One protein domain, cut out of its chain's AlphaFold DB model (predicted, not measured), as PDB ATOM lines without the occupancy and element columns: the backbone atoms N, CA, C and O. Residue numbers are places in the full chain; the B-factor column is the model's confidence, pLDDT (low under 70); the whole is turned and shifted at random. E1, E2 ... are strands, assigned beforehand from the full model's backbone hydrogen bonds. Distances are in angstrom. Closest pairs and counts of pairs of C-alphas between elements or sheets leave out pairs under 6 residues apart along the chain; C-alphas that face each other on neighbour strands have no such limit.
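Overview. This is residues 29 to 131 of the 131 residues of the protein "P_gingi_FimA domain-containing protein" of Parabacteroides sp. AF48-14 (UniProt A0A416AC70). Little of this domain is regular structure: a small sandwich, two sheets face to face, sets E3-E2-E5 over the pair E1-E4. Residues 41 to 65 loop beyond one end, and residues 116 to 131 run over the other face of E3-E2-E5. The printed part has 103 residues, no named helix and five named strands, E1 to E5 in chain order, holding 36 residues: all strand, both sheets antiparallel. It is only just compact, close to loose, with radius of gyration of the C-alphas 15.1 A, and spans 47 by 27 by 22 A.

Along the chain. E1, residues 33 to 40, spans 22.9 A from C-alpha 33 at (377.071, 88.285, 171.419). E2, 66 to 73, spans 23.9 A; E3, 84 to 87, 10.7 A; E4, 97 to 105, 22.7 A; E5, 109 to 115, 19.5 A, ending at C-alpha 115 (360.427, 79.634, 155.890).

Arrangement. Inner strand E2 is antiparallel to E5 (N 70 and O 112, 2.9 A) and, as a hairpin, to E3 (N 69 and O 84, 2.8 A). E4, which bends by 55 degrees at residue 101, is antiparallel to E1 (N 36 and O 102, 2.9 A). The closest C-alphas of E2 and E4, Ser 71 and Thr 104, are 6.6 A apart.

Size, cuts and confidence. C-alphas 30 and 56 are farthest apart, 48.4 A. The printed part has no cut. The E1 to E2 link is long. Residues 44 to 54 and 91 to 94 have pLDDT under 70.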
ATOM      1  N   LYS A  29     384.000  81.711 169.681       89.06
ATOM      2  CA  LYS A  29     383.792  81.851 171.133       89.06
ATOM      3  C   LYS A  29     384.240  83.205 171.680       89.06
ATOM      4  O   LYS A  29     383.673  83.663 172.667       89.06
ATOM      5  N   ASP A  30     385.210  83.841 171.030       92.88
ATOM      6  CA  ASP A  30     385.783  85.111 171.482       92.88
ATOM      7  C   ASP A  30     384.984  86.321 170.962       92.88
ATOM      8  O   ASP A  30     385.158  87.453 171.427       92.88
ATOM      9  N   LEU A  31     384.064  86.092 170.018       94.94
ATOM     10  CA  LEU A  31     383.187  87.120 169.473       94.94
ATOM     11  C   LEU A  31     382.110  87.531 170.484       94.94
ATOM     12  O   LEU A  31     381.509  86.701 171.173       94.94
ATOM     13  N   LYS A  32     381.812  88.834 170.520       97.44
ATOM     14  CA  LYS A  32     380.718  89.381 171.332       97.44
ATOM     15  C   LYS A  32     379.368  88.879 170.827       97.44
ATOM     16  O   LYS A  32     379.157  88.772 169.619       97.44
ATOM     17  N   ASP A  33     378.453  88.620 171.752       97.75
ATOM     18  CA  ASP A  33     377.071  88.285 171.419       97.75
ATOM     19  C   ASP A  33     376.364  89.475 170.765       97.75
ATOM     20  O   ASP A  33     376.584  90.633 171.128       97.75
ATOM     21  N   ALA A  34     375.498  89.175 169.805       98.00
ATOM     22  CA  ALA A  34     374.677  90.143 169.099       98.00
ATOM     23  C   ALA A  34     373.273  89.582 168.851       98.00
ATOM     24  O   ALA A  34     373.006  88.391 169.033       98.00
ATOM     25  N   LYS A  35     372.364  90.463 168.435       98.19
ATOM     26  CA  LYS A  35     370.996  90.115 168.056       98.19
ATOM     27  C   LYS A  35     370.625  90.814 166.757       98.19
ATOM     28  O   LYS A  35     370.987  91.973 166.568       98.19
ATOM     29  N   VAL A  36     369.884  90.124 165.897       97.06
ATOM     30  CA  VAL A  36     369.376  90.659 164.629       97.06
ATOM     31  C   VAL A  36     367.851  90.581 164.617       97.06
ATOM     32  O   VAL A  36     367.261  89.587 165.038       97.06
ATOM     33  N   ASN A  37     367.215  91.646 164.135       96.38
ATOM     34  CA  ASN A  37     365.794  91.654 163.801       96.38
ATOM     35  C   ASN A  37     365.669  91.455 162.292       96.38
ATOM     36  O   ASN A  37     366.372  92.116 161.528       96.38
ATOM     37  N   ILE A  38     364.792  90.551 161.868       94.50
ATOM     38  CA  ILE A  38     364.643  90.164 160.466       94.50
ATOM     39  C   ILE A  38     363.185  90.360 160.074       94.50
ATOM     40  O   ILE A  38     362.295  89.813 160.722       94.50
ATOM     41  N   SER A  39     362.955  91.111 159.002       91.50
ATOM     42  CA  SER A  39     361.642  91.280 158.381       91.50
ATOM     43  C   SER A  39     361.668  90.633 157.004       91.50
ATOM     44  O   SER A  39     362.575  90.877 156.209       91.50
ATOM     45  N   LEU A  40     360.684  89.783 156.741       87.69
ATOM     46  CA  LEU A  40     360.589  88.938 155.561       87.69
ATOM     47  C   LEU A  40     359.298  89.248 154.829       87.69
ATOM     48  O   LEU A  40     358.257  89.456 155.452       87.69
ATOM     49  N   LYS A  41     359.377  89.210 153.505       85.31
ATOM     50  CA  LYS A  41     358.226  89.275 152.623       85.31
ATOM     51  C   LYS A  41     358.387  88.219 151.529       85.31
ATOM     52  O   LYS A  41     359.455  88.194 150.912       85.31
ATOM     53  N   PRO A  42     357.385  87.355 151.288       80.12
ATOM     54  CA  PRO A  42     357.419  86.416 150.173       80.12
ATOM     55  C   PRO A  42     357.655  87.157 148.851       80.12
ATOM     56  O   PRO A  42     357.016  88.178 148.586       80.12
ATOM     57  N   SER A  43     358.601  86.678 148.044       74.00
ATOM     58  CA  SER A  43     358.877  87.238 146.722       74.00
ATOM     59  C   SER A  43     358.078  86.505 145.647       74.00
ATOM     60  O   SER A  43     357.883  85.296 145.721       74.00
ATOM     61  N   VAL A  44     357.644  87.245 144.625       67.19
ATOM     62  CA  VAL A  44     356.949  86.694 143.453       67.19
ATOM     63  C   VAL A  44     357.911  86.673 142.260       67.19
ATOM     64  O   VAL A  44     358.583  87.694 142.035       67.19
ATOM     65  N   PRO A  45     357.993  85.578 141.475       57.69
ATOM     66  CA  PRO A  45     358.831  85.515 140.279       57.69
ATOM     67  C   PRO A  45     358.594  86.706 139.339       57.69
ATOM     68  O   PRO A  45     357.463  87.071 139.042       57.69
ATOM     69  N   GLY A  46     359.671  87.342 138.871       55.81
ATOM     70  CA  GLY A  46     359.592  88.469 137.930       55.81
ATOM     71  C   GLY A  46     359.166  89.816 138.530       55.81
ATOM     72  O   GLY A  46     359.210  90.824 137.826       55.81
ATOM     73  N   SER A  47     358.822  89.883 139.820       49.94
ATOM     74  CA  SER A  47     358.527  91.148 140.495       49.94
ATOM     75  C   SER A  47     359.736  91.616 141.309       49.94
ATOM     76  O   SER A  47     360.169  90.992 142.279       49.94
ATOM     77  N   GLY A  48     360.313  92.751 140.918       50.50
ATOM     78  CA  GLY A  48     361.217  93.493 141.786       50.50
ATOM     79  C   GLY A  48     360.412  94.091 142.936       50.50
ATOM     80  O   GLY A  48     359.954  95.222 142.827       50.50
ATOM     81  N   LEU A  49     360.209  93.327 144.011       48.47
ATOM     82  CA  LEU A  49     359.687  93.820 145.292       48.47
ATOM     83  C   LEU A  49     358.291  94.471 145.225       48.47
ATOM     84  O   LEU A  49     358.068  95.503 145.862       48.47
ATOM     85  N   LYS A  50     357.323  93.901 144.492       43.09
ATOM     86  CA  LYS A  50     355.944  94.387 144.640       43.09
ATOM     87  C   LYS A  50     355.297  93.776 145.874       43.09
ATOM     88  O   LYS A  50     355.151  92.568 146.005       43.09
ATOM     89  N   ALA A  51     354.942  94.662 146.798       46.03
ATOM     90  CA  ALA A  51     353.977  94.372 147.832       46.03
ATOM     91  C   ALA A  51     352.608  94.139 147.190       46.03
ATOM     92  O   ALA A  51     352.099  95.026 146.509       46.03
ATOM     93  N   GLY A  52     352.065  92.943 147.388       54.84
ATOM     94  CA  GLY A  52     350.887  92.439 146.695       54.84
ATOM     95  C   GLY A  52     351.251  91.092 146.097       54.84
ATOM     96  O   GLY A  52     352.105  91.039 145.215       54.84
ATOM     97  N   GLY A  53     350.684  90.035 146.678       58.69
ATOM     98  CA  GLY A  53     351.000  88.645 146.372       58.69
ATOM     99  C   GLY A  53     350.955  88.304 144.884       58.69
ATOM    100  O   GLY A  53     350.439  89.054 144.054       58.69
ATOM    101  N   ASP A  54     351.528  87.151 144.565       65.00
ATOM    102  CA  ASP A  54     351.378  86.535 143.255       65.00
ATOM    103  C   ASP A  54     349.886  86.444 142.909       65.00
ATOM    104  O   ASP A  54     349.107  85.908 143.696       65.00
ATOM    105  N   GLU A  55     349.475  86.979 141.756       70.88
ATOM    106  CA  GLU A  55     348.077  86.888 141.314       70.88
ATOM    107  C   GLU A  55     347.646  85.433 141.076       70.88
ATOM    108  O   GLU A  55     346.451  85.134 141.061       70.88
ATOM    109  N   TYR A  56     348.623  84.534 140.916       77.38
ATOM    110  CA  TYR A  56     348.425  83.099 140.796       77.38
ATOM    111  C   TYR A  56     348.576  82.352 142.124       77.38
ATOM    112  O   TYR A  56     348.266  81.161 142.150       77.38
ATOM    113  N   ALA A  57     349.022  83.005 143.209       77.06
ATOM    114  CA  ALA A  57     349.126  82.332 144.498       77.06
ATOM    115  C   ALA A  57     347.738  81.994 145.038       77.06
ATOM    116  O   ALA A  57     346.867  82.856 145.188       77.06
ATOM    117  N   LEU A  58     347.557  80.726 145.379       82.62
ATOM    118  CA  LEU A  58     346.388  80.263 146.103       82.62
ATOM    119  C   LEU A  58     346.470  80.670 147.576       82.62
ATOM    120  O   LEU A  58     347.532  80.979 148.125       82.62
ATOM    121  N   GLU A  59     345.312  80.640 148.234       80.81
ATOM    122  CA  GLU A  59     345.224  80.899 149.665       80.81
ATOM    123  C   GLU A  59     346.182  79.978 150.436       80.81
ATOM    124  O   GLU A  59     346.127  78.752 150.333       80.81
ATOM    125  N   GLY A  60     347.078  80.592 151.207       80.50
ATOM    126  CA  GLY A  60     348.052  79.901 152.043       80.50
ATOM    127  C   GLY A  60     349.431  79.672 151.422       80.50
ATOM    128  O   GLY A  60     350.363  79.385 152.169       80.50
ATOM    129  N   GLU A  61     349.623  79.850 150.112       82.88
ATOM    130  CA  GLU A  61     350.926  79.599 149.464       82.88
ATOM    131  C   GLU A  61     352.014  80.598 149.884       82.88
ATOM    132  O   GLU A  61     353.200  80.271 149.907       82.88
ATOM    133  N   THR A  62     351.611  81.803 150.283       82.56
ATOM    134  CA  THR A  62     352.510  82.850 150.780       82.56
ATOM    135  C   THR A  62     352.650  82.851 152.305       82.56
ATOM    136  O   THR A  62     353.384  83.677 152.852       82.56
ATOM    137  N   ASN A  63     351.984  81.929 153.013       85.69
ATOM    138  CA  ASN A  63     352.028  81.892 154.471       85.69
ATOM    139  C   ASN A  63     353.424  81.514 154.964       85.69
ATOM    140  O   ASN A  63     353.983  80.478 154.603       85.69
ATOM    141  N   ILE A  64     353.955  82.324 155.875       89.88
ATOM    142  CA  ILE A  64     355.151  82.000 156.648       89.88
ATOM    143  C   ILE A  64     354.657  81.501 158.002       89.88
ATOM    144  O   ILE A  64     354.195  82.293 158.812       89.88
ATOM    145  N   ASN A  65     354.731  80.193 158.243       91.62
ATOM    146  CA  ASN A  65     354.273  79.553 159.481       91.62
ATOM    147  C   ASN A  65     355.422  79.378 160.484       91.62
ATOM    148  O   ASN A  65     355.235  79.510 161.695       91.62
ATOM    149  N   SER A  66     356.622  79.102 159.969       94.56
ATOM    150  CA  SER A  66     357.860  78.992 160.740       94.56
ATOM    151  C   SER A  66     359.015  79.693 160.037       94.56
ATOM    152  O   SER A  66     359.001  79.861 158.817       94.56
ATOM    153  N   ILE A  67     360.017  80.103 160.815       95.94
ATOM    154  CA  ILE A  67     361.261  80.704 160.331       95.94
ATOM    155  C   ILE A  67     362.439  79.980 160.968       95.94
ATOM    156  O   ILE A  67     362.468  79.761 162.178       95.94
ATOM    157  N   THR A  68     363.440  79.676 160.147       97.25
ATOM    158  CA  THR A  68     364.773  79.276 160.592       97.25
ATOM    159  C   THR A  68     365.812  80.282 160.142       97.25
ATOM    160  O   THR A  68     365.770  80.742 159.002       97.25
ATOM    161  N   VAL A  69     366.758  80.596 161.022       97.69
ATOM    162  CA  VAL A  69     367.886  81.477 160.733       97.69
ATOM    163  C   VAL A  69     369.181  80.767 161.091       97.69
ATOM    164  O   VAL A  69     369.373  80.335 162.228       97.69
ATOM    165  N   LEU A  70     370.083  80.687 160.119       98.25
ATOM    166  CA  LEU A  70     371.452  80.237 160.308       98.25
ATOM    167  C   LEU A  70     372.377  81.427 160.083       98.25
ATOM    168  O   LEU A  70     372.192  82.193 159.137       98.25
ATOM    169  N   SER A  71     373.375  81.583 160.949       97.81
ATOM    170  CA  SER A  71     374.395  82.617 160.798       97.81
ATOM    171  C   SER A  71     375.775  81.980 160.815       97.81
ATOM    172  O   SER A  71     376.109  81.226 161.727       97.81
ATOM    173  N   PHE A  72     376.562  82.272 159.788       97.88
ATOM    174  CA  PHE A  72     377.897  81.729 159.575       97.88
ATOM    175  C   PHE A  72     378.930  82.851 159.550       97.88
ATOM    176  O   PHE A  72     378.592  84.012 159.315       97.88
ATOM    177  N   SER A  73     380.199  82.507 159.758       96.38
ATOM    178  CA  SER A  73     381.324  83.398 159.485       96.38
ATOM    179  C   SER A  73     381.295  83.903 158.035       96.38
ATOM    180  O   SER A  73     380.667  83.308 157.160       96.38
ATOM    181  N   ALA A  74     381.977  85.018 157.765       95.19
ATOM    182  CA  ALA A  74     381.984  85.650 156.442       95.19
ATOM    183  C   ALA A  74     382.464  84.728 155.301       95.19
ATOM    184  O   ALA A  74     382.048  84.900 154.159       95.19
ATOM    185  N   ASP A  75     383.330  83.764 155.609       94.31
ATOM    186  CA  ASP A  75     383.839  82.742 154.687       94.31
ATOM    187  C   ASP A  75     382.985  81.458 154.667       94.31
ATOM    188  O   ASP A  75     383.280  80.531 153.917       94.31
ATOM    189  N   GLY A  76     381.945  81.379 155.502       95.94
ATOM    190  CA  GLY A  76     381.068  80.218 155.628       95.94
ATOM    191  C   GLY A  76     381.702  79.001 156.307       95.94
ATOM    192  O   GLY A  76     381.090  77.934 156.315       95.94
ATOM    193  N   SER A  77     382.909  79.121 156.870       95.44
ATOM    194  CA  SER A  77     383.641  77.986 157.447       95.44
ATOM    195  C   SER A  77     383.127  77.545 158.818       95.44
ATOM    196  O   SER A  77     383.392  76.415 159.222       95.44
ATOM    197  N   GLN A  78     382.403  78.409 159.535       96.00
ATOM    198  CA  GLN A  78     381.911  78.140 160.886       96.00
ATOM    199  C   GLN A  78     380.510  78.711 161.098       96.00
ATOM    200  O   GLN A  78     380.195  79.802 160.624       96.00
ATOM    201  N   ILE A  79     379.690  78.013 161.878       97.06
ATOM    202  CA  ILE A  79     378.435  78.540 162.408       97.06
ATOM    203  C   ILE A  79     378.716  79.452 163.614       97.06
ATOM    204  O   ILE A  79     379.573  79.154 164.447       97.06
ATOM    205  N   LEU A  80     378.027  80.591 163.700       97.25
ATOM    206  CA  LEU A  80     378.255  81.590 164.750       97.25
ATOM    207  C   LEU A  80     377.531  81.247 166.057       97.25
ATOM    208  O   LEU A  80     378.040  81.534 167.141       97.25
ATOM    209  N   VAL A  81     376.340  80.659 165.947       96.25
ATOM    210  CA  VAL A  81     375.483  80.180 167.042       96.25
ATOM    211  C   VAL A  81     374.606  79.034 166.529       96.25
ATOM    212  O   VAL A  81     374.457  78.889 165.318       96.25
ATOM    213  N   ASP A  82     373.988  78.262 167.423       96.00
ATOM    214  CA  ASP A  82     373.041  77.214 167.024       96.00
ATOM    215  C   ASP A  82     371.904  77.779 166.143       96.00
ATOM    216  O   ASP A  82     371.448  78.903 166.391       96.00
ATOM    217  N   PRO A  83     371.426  77.028 165.127       96.75
ATOM    218  CA  PRO A  83     370.336  77.471 164.265       96.75
ATOM    219  C   PRO A  83     369.113  77.907 165.071       96.75
ATOM    220  O   PRO A  83     368.590  77.160 165.898       96.75
ATOM    221  N   TYR A  84     368.634  79.116 164.803       97.06
ATOM    222  CA  TYR A  84     367.446  79.646 165.452       97.06
ATOM    223  C   TYR A  84     366.204  79.180 164.697       97.06
ATOM    224  O   TYR A  84     366.115  79.406 163.493       97.06
ATOM    225  N   TRP A  85     365.235  78.584 165.389       97.31
ATOM    226  CA  TRP A  85     363.956  78.163 164.816       97.31
ATOM    227  C   TRP A  85     362.794  78.724 165.641       97.31
ATOM    228  O   TRP A  85     362.842  78.710 166.871       97.31
ATOM    229  N   THR A  86     361.750  79.208 164.971       96.25
ATOM    230  CA  THR A  86     360.509  79.676 165.604       96.25
ATOM    231  C   THR A  86     359.299  79.375 164.726       96.25
ATOM    232  O   THR A  86     359.408  79.337 163.501       96.25
ATOM    233  N   GLU A  87     358.135  79.225 165.349       94.81
ATOM    234  CA  GLU A  87     356.840  79.010 164.693       94.81
ATOM    235  C   GLU A  87     355.773  79.983 165.201       94.81
ATOM    236  O   GLU A  87     356.057  80.856 166.023       94.81
ATOM    237  N   GLY A  88     354.542  79.827 164.706       87.62
ATOM    238  CA  GLY A  88     353.403  80.653 165.107       87.62
ATOM    239  C   GLY A  88     353.484  82.066 164.542       87.62
ATOM    240  O   GLY A  88     352.934  83.003 165.120       87.62
ATOM    241  N   MET A  89     354.202  82.228 163.431       85.44
ATOM    242  CA  MET A  89     354.350  83.518 162.784       85.44
ATOM    243  C   MET A  89     352.994  83.980 162.240       85.44
ATOM    244  O   MET A  89     352.284  83.231 161.574       85.44
ATOM    245  N   SER A  90     352.639  85.229 162.529       72.75
ATOM    246  CA  SER A  90     351.483  85.899 161.942       72.75
ATOM    247  C   SER A  90     351.970  86.959 160.967       72.75
ATOM    248  O   SER A  90     352.702  87.875 161.361       72.75
ATOM    249  N   THR A  91     351.551  86.860 159.713       69.19
ATOM    250  CA  THR A  91     351.830  87.890 158.720       69.19
ATOM    251  C   THR A  91     351.063  89.165 159.080       69.19
ATOM    252  O   THR A  91     349.862  89.123 159.353       69.19
ATOM    253  N   SER A  92     351.756  90.304 159.130       66.19
ATOM    254  CA  SER A  92     351.107  91.609 159.309       66.19
ATOM    255  C   SER A  92     350.272  91.993 158.079       66.19
ATOM    256  O   SER A  92     350.383  91.361 157.031       66.19
ATOM    257  N   SER A  93     349.467  93.057 158.185       61.94
ATOM    258  CA  SER A  93     348.612  93.568 157.094       61.94
ATOM    259  C   SER A  93     349.351  93.881 155.788       61.94
ATOM    260  O   SER A  93     348.712  93.987 154.746       61.94
ATOM    261  N   ASP A  94     350.678  94.023 155.840       67.81
ATOM    262  CA  ASP A  94     351.520  94.425 154.712       67.81
ATOM    263  C   ASP A  94     352.272  93.233 154.083       67.81
ATOM    264  O   ASP A  94     353.256  93.415 153.358       67.81
ATOM    265  N   ASP A  95     351.854  92.001 154.378       74.81
ATOM    266  CA  ASP A  95     352.537  90.744 154.033       74.81
ATOM    267  C   ASP A  95     353.968  90.632 154.588       74.81
ATOM    268  O   ASP A  95     354.820  89.927 154.040       74.81
ATOM    269  N   VAL A  96     354.262  91.363 155.666       82.69
ATOM    270  CA  VAL A  96     355.574  91.339 156.318       82.69
ATOM    271  C   VAL A  96     355.502  90.483 157.570       82.69
ATOM    272  O   VAL A  96     354.665  90.703 158.450       82.69
ATOM    273  N   THR A  97     356.428  89.539 157.677       88.50
ATOM    274  CA  THR A  97     356.648  88.735 158.878       88.50
ATOM    275  C   THR A  97     357.955  89.164 159.524       88.50
ATOM    276  O   THR A  97     358.994  89.159 158.870       88.50
ATOM    277  N   THR A  98     357.923  89.533 160.806       90.88
ATOM    278  CA  THR A  98     359.117  89.985 161.532       90.88
ATOM    279  C   THR A  98     359.444  89.034 162.671       90.88
ATOM    280  O   THR A  98     358.583  88.727 163.490       90.88
ATOM    281  N   VAL A  99     360.706  88.620 162.756       93.25
ATOM    282  CA  VAL A  99     361.275  87.921 163.908       93.25
ATOM    283  C   VAL A  99     362.281  88.837 164.601       93.25
ATOM    284  O   VAL A  99     363.126  89.468 163.964       93.25
ATOM    285  N   LEU A 100     362.159  88.949 165.921       94.38
ATOM    286  CA  LEU A 100     362.983  89.841 166.728       94.38
ATOM    287  C   LEU A 100     364.021  89.049 167.509       94.38
ATOM    288  O   LEU A 100     363.775  87.920 167.923       94.38
ATOM    289  N   ASN A 101     365.136  89.707 167.813       97.00
ATOM    290  CA  ASN A 101     366.131  89.228 168.762       97.00
ATOM    291  C   ASN A 101     366.772  87.878 168.399       97.00
ATOM    292  O   ASN A 101     367.170  87.144 169.305       97.00
ATOM    293  N   VAL A 102     366.912  87.570 167.106       97.62
ATOM    294  CA  VAL A 102     367.593  86.354 166.647       97.62
ATOM    295  C   VAL A 102     369.050  86.407 167.118       97.62
ATOM    296  O   VAL A 102     369.749  87.368 166.780       97.62
ATOM    297  N   PRO A 103     369.516  85.439 167.926       97.81
ATOM    298  CA  PRO A 103     370.870  85.450 168.465       97.81
ATOM    299  C   PRO A 103     371.905  85.248 167.355       97.81
ATOM    300  O   PRO A 103     371.671  84.509 166.403       97.81
ATOM    301  N   THR A 104     373.055  85.907 167.480       97.56
ATOM    302  CA  THR A 104     374.235  85.701 166.627       97.56
ATOM    303  C   THR A 104     375.488  86.290 167.298       97.56
ATOM    304  O   THR A 104     375.481  86.593 168.495       97.56
ATOM    305  N   LYS A 105     376.576  86.468 166.543       97.69
ATOM    306  CA  LYS A 105     377.826  87.100 166.976       97.69
ATOM    307  C   LYS A 105     378.092  88.402 166.221       97.69
ATOM    308  O   LYS A 105     377.742  88.538 165.052       97.69
ATOM    309  N   ALA A 106     378.739  89.359 166.881       96.56
ATOM    310  CA  ALA A 106     379.108  90.654 166.311       96.56
ATOM    311  C   ALA A 106     380.309  90.524 165.352       96.56
ATOM    312  O   ALA A 106     381.454  90.758 165.733       96.56
ATOM    313  N   THR A 107     380.041  90.123 164.109       95.00
ATOM    314  CA  THR A 107     381.034  89.965 163.036       95.00
ATOM    315  C   THR A 107     380.371  90.110 161.662       95.00
ATOM    316  O   THR A 107     379.144  90.119 161.558       95.00
ATOM    317  N   ASN A 108     381.168  90.186 160.593       95.12
ATOM    318  CA  ASN A 108     380.661  89.956 159.240       95.12
ATOM    319  C   ASN A 108     380.163  88.511 159.134       95.12
ATOM    320  O   ASN A 108     380.902  87.580 159.472       95.12
ATOM    321  N   ALA A 109     378.928  88.342 158.666       96.00
ATOM    322  CA  ALA A 109     378.242  87.059 158.668       96.00
ATOM    323  C   ALA A 109     377.542  86.775 157.337       96.00
ATOM    324  O   ALA A 109     377.011  87.684 156.697       96.00
ATOM    325  N   LEU A 110     377.495  85.495 156.968       97.44
ATOM    326  CA  LEU A 110     376.548  84.978 155.983       97.44
ATOM    327  C   LEU A 110     375.293  84.529 156.733       97.44
ATOM    328  O   LEU A 110     375.389  83.734 157.668       97.44
ATOM    329  N   ILE A 111     374.127  85.046 156.351       97.50
ATOM    330  CA  ILE A 111     372.856  84.732 157.015       97.50
ATOM    331  C   ILE A 111     371.941  84.030 156.016       97.50
ATOM    332  O   ILE A 111     371.598  84.603 154.982       97.50
ATOM    333  N   ALA A 112     371.536  82.805 156.343       97.50
ATOM    334  CA  ALA A 112     370.529  82.056 155.603       97.50
ATOM    335  C   ALA A 112     369.211  82.073 156.380       97.50
ATOM    336  O   ALA A 112     369.193  81.827 157.589       97.50
ATOM    337  N   ILE A 113     368.112  82.378 155.691       96.56
ATOM    338  CA  ILE A 113     366.778  82.470 156.287       96.56
ATOM    339  C   ILE A 113     365.834  81.600 155.472       96.56
ATOM    340  O   ILE A 113     365.757  81.743 154.252       96.56
ATOM    341  N   LEU A 114     365.123  80.704 156.147       96.12
ATOM    342  CA  LEU A 114     364.213  79.754 155.522       96.12
ATOM    343  C   LEU A 114     362.853  79.824 156.198       96.12
ATOM    344  O   LEU A 114     362.772  79.926 157.421       96.12
ATOM    345  N   ALA A 115     361.794  79.734 155.402       93.75
ATOM    346  CA  ALA A 115     360.427  79.634 155.890       93.75
ATOM    347  C   ALA A 115     359.921  78.190 155.785       93.75
ATOM    348  O   ALA A 115     360.310  77.463 154.873       93.75
ATOM    349  N   ASN A 116     359.016  77.798 156.687       94.12
ATOM    350  CA  ASN A 116     358.241  76.549 156.608       94.12
ATOM    351  C   ASN A 116     359.074  75.256 156.577       94.12
ATOM    352  O   ASN A 116     358.668  74.255 155.988       94.12
ATOM    353  N   VAL A 117     360.231  75.257 157.236       96.06
ATOM    354  CA  VAL A 117     361.063  74.058 157.407       96.06
ATOM    355  C   VAL A 117     360.759  73.362 158.743       96.06
ATOM    356  O   VAL A 117     360.400  74.042 159.719       96.06
ATOM    357  N   PRO A 118     360.913  72.024 158.828       95.75
ATOM    358  CA  PRO A 118     360.734  71.288 160.078       95.75
ATOM    359  C   PRO A 118     361.644  71.800 161.199       95.75
ATOM    360  O   PRO A 118     362.777  72.223 160.955       95.75
ATOM    361  N   ALA A 119     361.177  71.698 162.445       92.69
ATOM    362  CA  ALA A 119     362.033  71.917 163.605       92.69
ATOM    363  C   ALA A 119     363.262  70.996 163.533       92.69
ATOM    364  O   ALA A 119     363.154  69.826 163.163       92.69
ATOM    365  N   ASN A 120     364.433  71.523 163.893       92.00
ATOM    366  CA  ASN A 120     365.714  70.805 163.877       92.00
ATOM    367  C   ASN A 120     366.208  70.331 162.495       92.00
ATOM    368  O   ASN A 120     367.164  69.560 162.448       92.00
ATOM    369  N   ALA A 121     365.636  70.807 161.379       94.88
ATOM    370  CA  ALA A 121     366.069  70.429 160.024       94.88
ATOM    371  C   ALA A 121     367.574  70.643 159.767       94.88
ATOM    372  O   ALA A 121     368.170  69.931 158.966       94.88
ATOM    373  N   PHE A 122     368.190  71.589 160.482       96.31
ATOM    374  CA  PHE A 122     369.608  71.933 160.361       96.31
ATOM    375  C   PHE A 122     370.413  71.647 161.636       96.31
ATOM    376  O   PHE A 122     371.470  72.236 161.862       96.31
ATOM    377  N   SER A 123     369.921  70.750 162.495       93.19
ATOM    378  CA  SER A 123     370.669  70.313 163.674       93.19
ATOM    379  C   SER A 123     371.999  69.683 163.255       93.19
ATOM    380  O   SER A 123     372.027  68.734 162.474       93.19
ATOM    381  N   GLY A 124     373.106  70.189 163.798       92.94
ATOM    382  CA  GLY A 124     374.451  69.692 163.496       92.94
ATOM    383  C   GLY A 124     375.105  70.297 162.249       92.94
ATOM    384  O   GLY A 124     376.240  69.936 161.945       92.94
ATOM    385  N   VAL A 125     374.450  71.232 161.553       96.19
ATOM    386  CA  VAL A 125     375.106  72.044 160.518       96.19
ATOM    387  C   VAL A 125     376.169  72.928 161.169       96.19
ATOM    388  O   VAL A 125     375.888  73.659 162.116       96.19
ATOM    389  N   THR A 126     377.398  72.874 160.652       95.56
ATOM    390  CA  THR A 126     378.540  73.639 161.183       95.56
ATOM    391  C   THR A 126     379.180  74.575 160.166       95.56
ATOM    392  O   THR A 126     379.920  75.471 160.567       95.56
ATOM    393  N   THR A 127     378.901  74.408 158.871       96.44
ATOM    394  CA  THR A 127     379.468  75.215 157.780       96.44
ATOM    395  C   THR A 127     378.388  75.559 156.761       96.44
ATOM    396  O   THR A 127     377.405  74.833 156.622       96.44
ATOM    397  N   TYR A 128     378.587  76.643 156.014       97.06
ATOM    398  CA  TYR A 128     377.670  77.057 154.953       97.06
ATOM    399  C   TYR A 128     377.649  76.072 153.777       97.06
ATOM    400  O   TYR A 128     376.641  75.950 153.110       97.06
ATOM    401  N   ALA A 129     378.748  75.355 153.517       96.69
ATOM    402  CA  ALA A 129     378.806  74.374 152.429       96.69
ATOM    403  C   ALA A 129     378.069  73.059 152.749       96.69
ATOM    404  O   ALA A 129     377.755  72.299 151.836       96.69
ATOM    405  N   ALA A 130     377.862  72.762 154.036       94.19
ATOM    406  CA  ALA A 130     377.077  71.614 154.490       94.19
ATOM    407  C   ALA A 130     375.580  71.938 154.650       94.19
ATOM    408  O   ALA A 130     374.782  71.017 154.829       94.19
ATOM    409  N   PHE A 131     375.237  73.227 154.634       93.69
ATOM    410  CA  PHE A 131     373.880  73.748 154.522       93.69
ATOM    411  C   PHE A 131     373.438  73.736 153.053       93.69
ATOM    412  O   PHE A 131     372.290  73.305 152.805       93.69
TER     413      PHE A 131